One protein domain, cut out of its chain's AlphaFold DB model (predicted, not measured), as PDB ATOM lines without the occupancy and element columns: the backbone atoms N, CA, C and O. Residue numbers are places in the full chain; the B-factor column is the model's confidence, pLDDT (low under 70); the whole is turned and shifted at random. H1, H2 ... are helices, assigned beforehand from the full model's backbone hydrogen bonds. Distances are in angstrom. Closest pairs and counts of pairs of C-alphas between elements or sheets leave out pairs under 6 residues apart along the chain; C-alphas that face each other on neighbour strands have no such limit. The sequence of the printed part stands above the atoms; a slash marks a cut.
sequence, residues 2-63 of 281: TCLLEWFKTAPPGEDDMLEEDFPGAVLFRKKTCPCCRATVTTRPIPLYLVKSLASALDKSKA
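This is residues 2 to 63 of the 281 residues of an uncharacterized protein of Trametes pubescens (UniProt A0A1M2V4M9). Little regular structure is present: helix H2 sticks out as a free arm, residues 46 to 63, from a small body of loops and the short helix H1, and residues 20 to 25 stick out as a free loop tip at the far end. The printed part has 62 residues with two named helices, H1 then H2, and no named strand; 23 residues are in named elements, class all helix. It is extended, with a radius of gyration of the C-alphas of 16.9 A and spans of 56 by 26 by 19 A, the arm making much of the length.

H2, residues 48 to 61, measures 19.7 A, from C-alpha 48 at (-26.497, 7.959, -15.929) to C-alpha 61 at (-37.526, -4.057, -27.028). H1, residues 2 to 10, begins at C-alpha 2 at (-26.261, 19.402, -5.283).

H2 and H1 are apart. In both, each O i to N i+4 pair is within hydrogen-bond range.

The C-alphas farthest apart, of Asp 22 and Ala 63, are 56.3 A apart. The link H1 to H2 is long, 37 residues. The printed part has no cut. Residue 2, residues 11 to 26, residue 29 and residues 60 to 63 have pLDDT under 70.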
ATOM      1  N   THR A   2     -26.476  18.008  -5.714       67.00
ATOM      2  CA  THR A   2     -26.261  19.402  -5.283       67.00
ATOM      3  C   THR A   2     -24.789  19.818  -5.235       67.00
ATOM      4  O   THR A   2     -24.463  20.856  -5.780       67.00
ATOM      5  N   CYS A   3     -23.878  18.985  -4.718       74.94
ATOM      6  CA  CYS A   3     -22.461  19.369  -4.592       74.94
ATOM      7  C   CYS A   3     -21.747  19.599  -5.937       74.94
ATOM      8  O   CYS A   3     -20.849  20.424  -6.027       74.94
ATOM      9  N   LEU A   4     -22.134  18.862  -6.985       77.62
ATOM     10  CA  LEU A   4     -21.558  19.014  -8.328       77.62
ATOM     11  C   LEU A   4     -22.199  20.192  -9.074       77.62
ATOM     12  O   LEU A   4     -21.540  20.861  -9.859       77.62
ATOM     13  N   LEU A   5     -23.469  20.475  -8.780       77.75
ATOM     14  CA  LEU A   5     -24.139  21.684  -9.243       77.75
ATOM     15  C   LEU A   5     -23.501  22.942  -8.636       77.75
ATOM     16  O   LEU A   5     -23.205  23.891  -9.348       77.75
ATOM     17  N   GLU A   6     -23.280  22.925  -7.321       79.31
ATOM     18  CA  GLU A   6     -22.617  23.999  -6.580       79.31
ATOM     19  C   GLU A   6     -21.196  24.205  -7.089       79.31
ATOM     20  O   GLU A   6     -20.838  25.339  -7.371       79.31
ATOM     21  N   TRP A   7     -20.443  23.128  -7.340       81.50
ATOM     22  CA  TRP A   7     -19.111  23.209  -7.946       81.50
ATOM     23  C   TRP A   7     -19.083  24.064  -9.220       81.50
ATOM     24  O   TRP A   7     -18.237  24.939  -9.340       81.50
ATOM     25  N   PHE A   8     -20.022  23.864 -10.150       80.81
ATOM     26  CA  PHE A   8     -20.049  24.633 -11.402       80.81
ATOM     27  C   PHE A   8     -20.629  26.050 -11.268       80.81
ATOM     28  O   PHE A   8     -20.340  26.900 -12.114       80.81
ATOM     29  N   LYS A   9     -21.427  26.310 -10.221       77.56
ATOM     30  CA  LYS A   9     -21.992  27.637  -9.921       77.56
ATOM     31  C   LYS A   9     -21.027  28.533  -9.146       77.56
ATOM     32  O   LYS A   9     -20.976  29.725  -9.402       77.56
ATOM     33  N   THR A  10     -20.293  27.966  -8.191       72.25
ATOM     34  CA  THR A  10     -19.436  28.702  -7.249       72.25
ATOM     35  C   THR A  10     -17.950  28.524  -7.535       72.25
ATOM     36  O   THR A  10     -17.133  28.877  -6.685       72.25
ATOM     37  N   ALA A  11     -17.582  27.919  -8.669       67.06
ATOM     38  CA  ALA A  11     -16.191  27.893  -9.098       67.06
ATOM     39  C   ALA A  11     -15.687  29.344  -9.169       67.06
ATOM     40  O   ALA A  11     -16.365  30.169  -9.795       67.06
ATOM     41  N   PRO A  12     -14.574  29.669  -8.484       62.28
ATOM     42  CA  PRO A  12     -14.016  31.008  -8.556       62.28
ATOM     43  C   PRO A  12     -13.716  31.327 -10.026       62.28
ATOM     44  O   PRO A  12     -13.215  30.439 -10.722       62.28
ATOM     45  N   PRO A  13     -14.075  32.532 -10.500       62.53
ATOM     46  CA  PRO A  13     -13.703  32.969 -11.839       62.53
ATOM     47  C   PRO A  13     -12.174  32.921 -11.972       62.53
ATOM     48  O   PRO A  13     -11.464  33.214 -11.005       62.53
ATOM     49  N   GLY A  14     -11.682  32.482 -13.131       62.72
ATOM     50  CA  GLY A  14     -10.302  32.734 -13.547       62.72
ATOM     51  C   GLY A  14     -10.020  34.234 -13.651       62.72
ATOM     52  O   GLY A  14     -10.950  35.038 -13.600       62.72
ATOM     53  N   GLU A  15      -8.746  34.608 -13.767       55.59
ATOM     54  CA  GLU A  15      -8.348  36.018 -13.925       55.59
ATOM     55  C   GLU A  15      -8.984  36.642 -15.187       55.59
ATOM     56  O   GLU A  15      -9.391  37.799 -15.134       55.59
ATOM     57  N   ASP A  16      -9.247  35.819 -16.210       56.84
ATOM     58  CA  ASP A  16      -9.849  36.209 -17.499       56.84
ATOM     59  C   ASP A  16     -11.370  35.938 -17.586       56.84
ATOM     60  O   ASP A  16     -12.019  36.172 -18.605       56.84
ATOM     61  N   ASP A  17     -11.992  35.411 -16.522       62.62
ATOM     62  CA  ASP A  17     -13.424  35.092 -16.530       62.62
ATOM     63  C   ASP A  17     -14.271  36.324 -16.164       62.62
ATOM     64  O   ASP A  17     -14.175  36.863 -15.058       62.62
ATOM     65  N   MET A  18     -15.240  36.671 -17.017       64.50
ATOM     66  CA  MET A  18     -16.210  37.732 -16.719       64.50
ATOM     67  C   MET A  18     -16.939  37.508 -15.377       64.50
ATOM     68  O   MET A  18     -17.443  36.414 -15.046       64.50
ATOM     69  N   LEU A  19     -17.026  38.573 -14.579       65.00
ATOM     70  CA  LEU A  19     -17.707  38.555 -13.290       65.00
ATOM     71  C   LEU A  19     -19.222  38.696 -13.477       65.00
ATOM     72  O   LEU A  19     -19.719  39.364 -14.377       65.00
ATOM     73  N   GLU A  20     -19.980  38.049 -12.592       62.31
ATOM     74  CA  GLU A  20     -21.452  38.112 -12.625       62.31
ATOM     75  C   GLU A  20     -21.971  39.499 -12.205       62.31
ATOM     76  O   GLU A  20     -23.119  39.834 -12.487       62.31
ATOM     77  N   GLU A  21     -21.123  40.306 -11.554       65.69
ATOM     78  CA  GLU A  21     -21.406  41.705 -11.212       65.69
ATOM     79  C   GLU A  21     -21.436  42.610 -12.455       65.69
ATOM     80  O   GLU A  21     -22.235  43.547 -12.486       65.69
ATOM     81  N   ASP A  22     -20.652  42.282 -13.490       63.44
ATOM     82  CA  ASP A  22     -20.531  43.074 -14.720       63.44
ATOM     83  C   ASP A  22     -21.452  42.563 -15.842       63.44
ATOM     84  O   ASP A  22     -22.030  43.361 -16.581       63.44
ATOM     85  N   PHE A  23     -21.665  41.239 -15.935       58.56
ATOM     86  CA  PHE A  23     -22.473  40.620 -16.993       58.56
ATOM     87  C   PHE A  23     -23.487  39.591 -16.455       58.56
ATOM     88  O   PHE A  23     -23.099  38.506 -15.994       58.56
ATOM     89  N   PRO A  24     -24.808  39.855 -16.563       64.69
ATOM     90  CA  PRO A  24     -25.828  38.896 -16.156       64.69
ATOM     91  C   PRO A  24     -25.788  37.674 -17.084       64.69
ATOM     92  O   PRO A  24     -26.130  37.761 -18.259       64.69
ATOM     93  N   GLY A  25     -25.375  36.521 -16.551       66.81
ATOM     94  CA  GLY A  25     -25.199  35.287 -17.329       66.81
ATOM     95  C   GLY A  25     -23.746  34.887 -17.590       66.81
ATOM     96  O   GLY A  25     -23.529  33.838 -18.191       66.81
ATOM     97  N   ALA A  26     -22.758  35.625 -17.064       67.00
ATOM     98  CA  ALA A  26     -21.331  35.291 -17.157       67.00
ATOM     99  C   ALA A  26     -21.003  33.820 -16.823       67.00
ATOM    100  O   ALA A  26     -20.113  33.216 -17.418       67.00
ATOM    101  N   VAL A  27     -21.768  33.190 -15.922       75.88
ATOM    102  CA  VAL A  27     -21.617  31.772 -15.551       75.88
ATOM    103  C   VAL A  27     -21.690  30.825 -16.759       75.88
ATOM    104  O   VAL A  27     -21.023  29.792 -16.713       75.88
ATOM    105  N   LEU A  28     -22.435  31.163 -17.818       74.88
ATOM    106  CA  LEU A  28     -22.540  30.382 -19.062       74.88
ATOM    107  C   LEU A  28     -21.251  30.386 -19.894       74.88
ATOM    108  O   LEU A  28     -21.000  29.444 -20.648       74.88
ATOM    109  N   PHE A  29     -20.458  31.447 -19.770       69.44
ATOM    110  CA  PHE A  29     -19.262  31.676 -20.576       69.44
ATOM    111  C   PHE A  29     -17.985  31.238 -19.863       69.44
ATOM    112  O   PHE A  29     -17.016  30.899 -20.530       69.44
ATOM    113  N   ARG A  30     -18.023  31.126 -18.529       75.00
ATOM    114  CA  ARG A  30     -16.876  30.674 -17.731       75.00
ATOM    115  C   ARG A  30     -16.428  29.263 -18.070       75.00
ATOM    116  O   ARG A  30     -17.241  28.329 -18.123       75.00
ATOM    117  N   LYS A  31     -15.112  29.077 -18.123       75.19
ATOM    118  CA  LYS A  31     -14.488  27.769 -18.331       75.19
ATOM    119  C   LYS A  31     -14.829  26.816 -17.187       75.19
ATOM    120  O   LYS A  31     -14.491  27.027 -16.022       75.19
ATOM    121  N   LYS A  32     -15.508  25.713 -17.505       81.38
ATOM    122  CA  LYS A  32     -15.864  24.688 -16.515       81.38
ATOM    123  C   LYS A  32     -14.828  23.576 -16.527       81.38
ATOM    124  O   LYS A  32     -14.504  23.035 -17.579       81.38
ATOM    125  N   THR A  33     -14.330  23.195 -15.353       82.62
ATOM    126  CA  THR A  33     -13.315  22.141 -15.221       82.62
ATOM    127  C   THR A  33     -13.803  20.978 -14.368       82.62
ATOM    128  O   THR A  33     -14.555  21.128 -13.398       82.62
ATOM    129  N   CYS A  34     -13.369  19.776 -14.743       82.81
ATOM    130  CA  CYS A  34     -13.674  18.559 -14.012       82.81
ATOM    131  C   CYS A  34     -12.948  18.551 -12.651       82.81
ATOM    132  O   CYS A  34     -11.715  18.604 -12.627       82.81
ATOM    133  N   PRO A  35     -13.652  18.372 -11.514       82.00
ATOM    134  CA  PRO A  35     -13.023  18.340 -10.189       82.00
ATOM    135  C   PRO A  35     -12.064  17.154  -9.984       82.00
ATOM    136  O   PRO A  35     -11.283  17.153  -9.036       82.00
ATOM    137  N   CYS A  36     -12.117  16.128 -10.842       78.94
ATOM    138  CA  CYS A  36     -11.283  14.930 -10.717       78.94
ATOM    139  C   CYS A  36     -10.014  14.974 -11.579       78.94
ATOM    140  O   CYS A  36      -8.970  14.513 -11.130       78.94
ATOM    141  N   CYS A  37     -10.100  15.486 -12.810       82.12
ATOM    142  CA  CYS A  37      -8.999  15.436 -13.781       82.12
ATOM    143  C   CYS A  37      -8.644  16.790 -14.406       82.12
ATOM    144  O   CYS A  37      -7.741  16.840 -15.232       82.12
ATOM    145  N   ARG A  38      -9.341  17.872 -14.034       79.44
ATOM    146  CA  ARG A  38      -9.189  19.231 -14.584       79.44
ATOM    147  C   ARG A  38      -9.436  19.382 -16.088       79.44
ATOM    148  O   ARG A  38      -9.287  20.483 -16.597       79.44
ATOM    149  N   ALA A  39      -9.876  18.330 -16.777       77.81
ATOM    150  CA  ALA A  39     -10.325  18.436 -18.160       77.81
ATOM    151  C   ALA A  39     -11.455  19.467 -18.293       77.81
ATOM    152  O   ALA A  39     -12.304  19.577 -17.397       77.81
ATOM    153  N   THR A  40     -11.458  20.196 -19.405       80.38
ATOM    154  CA  THR A  40     -12.503  21.161 -19.749       80.38
ATOM    155  C   THR A  40     -13.823  20.431 -19.983       80.38
ATOM    156  O   THR A  40     -13.870  19.404 -20.657       80.38
ATOM    157  N   VAL A  41     -14.901  20.942 -19.393       80.88
ATOM    158  CA  VAL A  41     -16.253  20.388 -19.504       80.88
ATOM    159  C   VAL A  41     -17.103  21.382 -20.282       80.88
ATOM    160  O   VAL A  41     -17.549  22.383 -19.732       80.88
ATOM    161  N   THR A  42     -17.327  21.106 -21.561       76.62
ATOM    162  CA  THR A  42     -18.096  21.985 -22.457       76.62
ATOM    163  C   THR A  42     -19.597  21.701 -22.417       76.62
ATOM    164  O   THR A  42     -20.408  22.585 -22.670       76.62
ATOM    165  N   THR A  43     -19.992  20.481 -22.043       77.00
ATOM    166  CA  THR A  43     -21.384  20.017 -22.108       77.00
ATOM    167  C   THR A  43     -21.937  19.611 -20.743       77.00
ATOM    168  O   THR A  43     -21.214  19.171 -19.842       77.00
ATOM    169  N   ARG A  44     -23.261  19.744 -20.578       82.31
ATOM    170  CA  ARG A  44     -23.943  19.374 -19.329       82.31
ATOM    171  C   ARG A  44     -23.801  17.869 -19.041       82.31
ATOM    172  O   ARG A  44     -24.023  17.049 -19.934       82.31
ATOM    173  N   PRO A  45     -23.510  17.464 -17.793       79.94
ATOM    174  CA  PRO A  45     -23.402  16.054 -17.439       79.94
ATOM    175  C   PRO A  45     -24.700  15.276 -17.693       79.94
ATOM    176  O   PRO A  45     -25.754  15.599 -17.135       79.94
ATOM    177  N   ILE A  46     -24.615  14.195 -18.474       75.19
ATOM    178  CA  ILE A  46     -25.764  13.324 -18.742       75.19
ATOM    179  C   ILE A  46     -26.056  12.473 -17.498       75.19
ATOM    180  O   ILE A  46     -25.188  11.727 -17.025       75.19
ATOM    181  N   PRO A  47     -27.287  12.503 -16.963       73.62
ATOM    182  CA  PRO A  47     -27.644  11.638 -15.858       73.62
ATOM    183  C   PRO A  47     -27.569  10.161 -16.267       73.62
ATOM    184  O   PRO A  47     -28.336   9.690 -17.106       73.62
ATOM    185  N   LEU A  48     -26.694   9.385 -15.619       71.69
ATOM    186  CA  LEU A  48     -26.497   7.959 -15.929       71.69
ATOM    187  C   LEU A  48     -27.779   7.113 -15.822       71.69
ATOM    188  O   LEU A  48     -27.852   6.031 -16.405       71.69
ATOM    189  N   TYR A  49     -28.796   7.572 -15.083       70.06
ATOM    190  CA  TYR A  49     -30.093   6.895 -15.036       70.06
ATOM    191  C   TYR A  49     -30.849   6.980 -16.372       70.06
ATOM    192  O   TYR A  49     -31.536   6.020 -16.711       70.06
ATOM    193  N   LEU A  50     -30.679   8.056 -17.154       70.56
ATOM    194  CA  LEU A  50     -31.260   8.180 -18.495       70.56
ATOM    195  C   LEU A  50     -30.617   7.173 -19.444       70.56
ATOM    196  O   LEU A  50     -31.330   6.379 -20.053       70.56
ATOM    197  N   VAL A  51     -29.285   7.097 -19.468       75.56
ATOM    198  CA  VAL A  51     -28.548   6.112 -20.281       75.56
ATOM    199  C   VAL A  51     -28.939   4.682 -19.900       75.56
ATOM    200  O   VAL A  51     -29.237   3.864 -20.766       75.56
ATOM    201  N   LYS A  52     -29.041   4.380 -18.599       73.94
ATOM    202  CA  LYS A  52     -29.518   3.070 -18.122       73.94
ATOM    203  C   LYS A  52     -30.970   2.795 -18.502       73.94
ATOM    204  O   LYS A  52     -31.309   1.647 -18.775       73.94
ATOM    205  N   SER A  53     -31.833   3.810 -18.508       73.31
ATOM    206  CA  SER A  53     -33.231   3.657 -18.915       73.31
ATOM    207  C   SER A  53     -33.361   3.387 -20.413       73.31
ATOM    208  O   SER A  53     -34.118   2.496 -20.786       73.31
ATOM    209  N   LEU A  54     -32.557   4.060 -21.244       75.88
ATOM    210  CA  LEU A  54     -32.481   3.848 -22.689       75.88
ATOM    211  C   LEU A  54     -31.909   2.467 -23.010       75.88
ATOM    212  O   LEU A  54     -32.537   1.705 -23.737       75.88
ATOM    213  N   ALA A  55     -30.792   2.087 -22.385       79.62
ATOM    214  CA  ALA A  55     -30.227   0.745 -22.515       79.62
ATOM    215  C   ALA A  55     -31.225  -0.334 -22.061       79.62
ATOM    216  O   ALA A  55     -31.442  -1.320 -22.758       79.62
ATOM    217  N   SER A  56     -31.922  -0.115 -20.939       75.62
ATOM    218  CA  SER A  56     -32.963  -1.034 -20.468       75.62
ATOM    219  C   SER A  56     -34.171  -1.089 -21.406       75.62
ATOM    220  O   SER A  56     -34.776  -2.150 -21.536       75.62
ATOM    221  N   ALA A  57     -34.543   0.019 -22.047       75.06
ATOM    222  CA  ALA A  57     -35.609   0.058 -23.043       75.06
ATOM    223  C   ALA A  57     -35.207  -0.689 -24.325       75.06
ATOM    224  O   ALA A  57     -36.019  -1.446 -24.853       75.06
ATOM    225  N   LEU A  58     -33.954  -0.550 -24.768       77.38
ATOM    226  CA  LEU A  58     -33.381  -1.277 -25.907       77.38
ATOM    227  C   LEU A  58     -33.241  -2.783 -25.638       77.38
ATOM    228  O   LEU A  58     -33.486  -3.600 -26.522       77.38
ATOM    229  N   ASP A  59     -32.900  -3.177 -24.413       73.38
ATOM    230  CA  ASP A  59     -32.868  -4.592 -24.032       73.38
ATOM    231  C   ASP A  59     -34.281  -5.181 -23.919       73.38
ATOM    232  O   ASP A  59     -34.519  -6.331 -24.294       73.38
ATOM    233  N   LYS A  60     -35.252  -4.391 -23.443       66.62
ATOM    234  CA  LYS A  60     -36.661  -4.808 -23.345       66.62
ATOM    235  C   LYS A  60     -37.370  -4.840 -24.696       66.62
ATOM    236  O   LYS A  60     -38.281  -5.646 -24.850       66.62
ATOM    237  N   SER A  61     -36.963  -4.024 -25.671       63.69
ATOM    238  CA  SER A  61     -37.526  -4.057 -27.028       63.69
ATOM    239  C   SER A  61     -37.131  -5.320 -27.807       63.69
ATOM    240  O   SER A  61     -37.824  -5.695 -28.749       63.69
ATOM    241  N   LYS A  62     -36.074  -6.026 -27.375       66.81
ATOM    242  CA  LYS A  62     -35.669  -7.346 -27.896       66.81
ATOM    243  C   LYS A  62     -36.434  -8.525 -27.273       66.81
ATOM    244  O   LYS A  62     -36.292  -9.652 -27.742       66.81
ATOM    245  N   ALA A  63     -37.235  -8.299 -26.228       58.97
ATOM    246  CA  ALA A  63     -38.063  -9.324 -25.594       58.97
ATOM    247  C   ALA A  63     -39.491  -9.330 -26.186       58.97
ATOM    248  O   ALA A  63     -40.004  -8.272 -26.553       58.97
TER     249      ALA A  63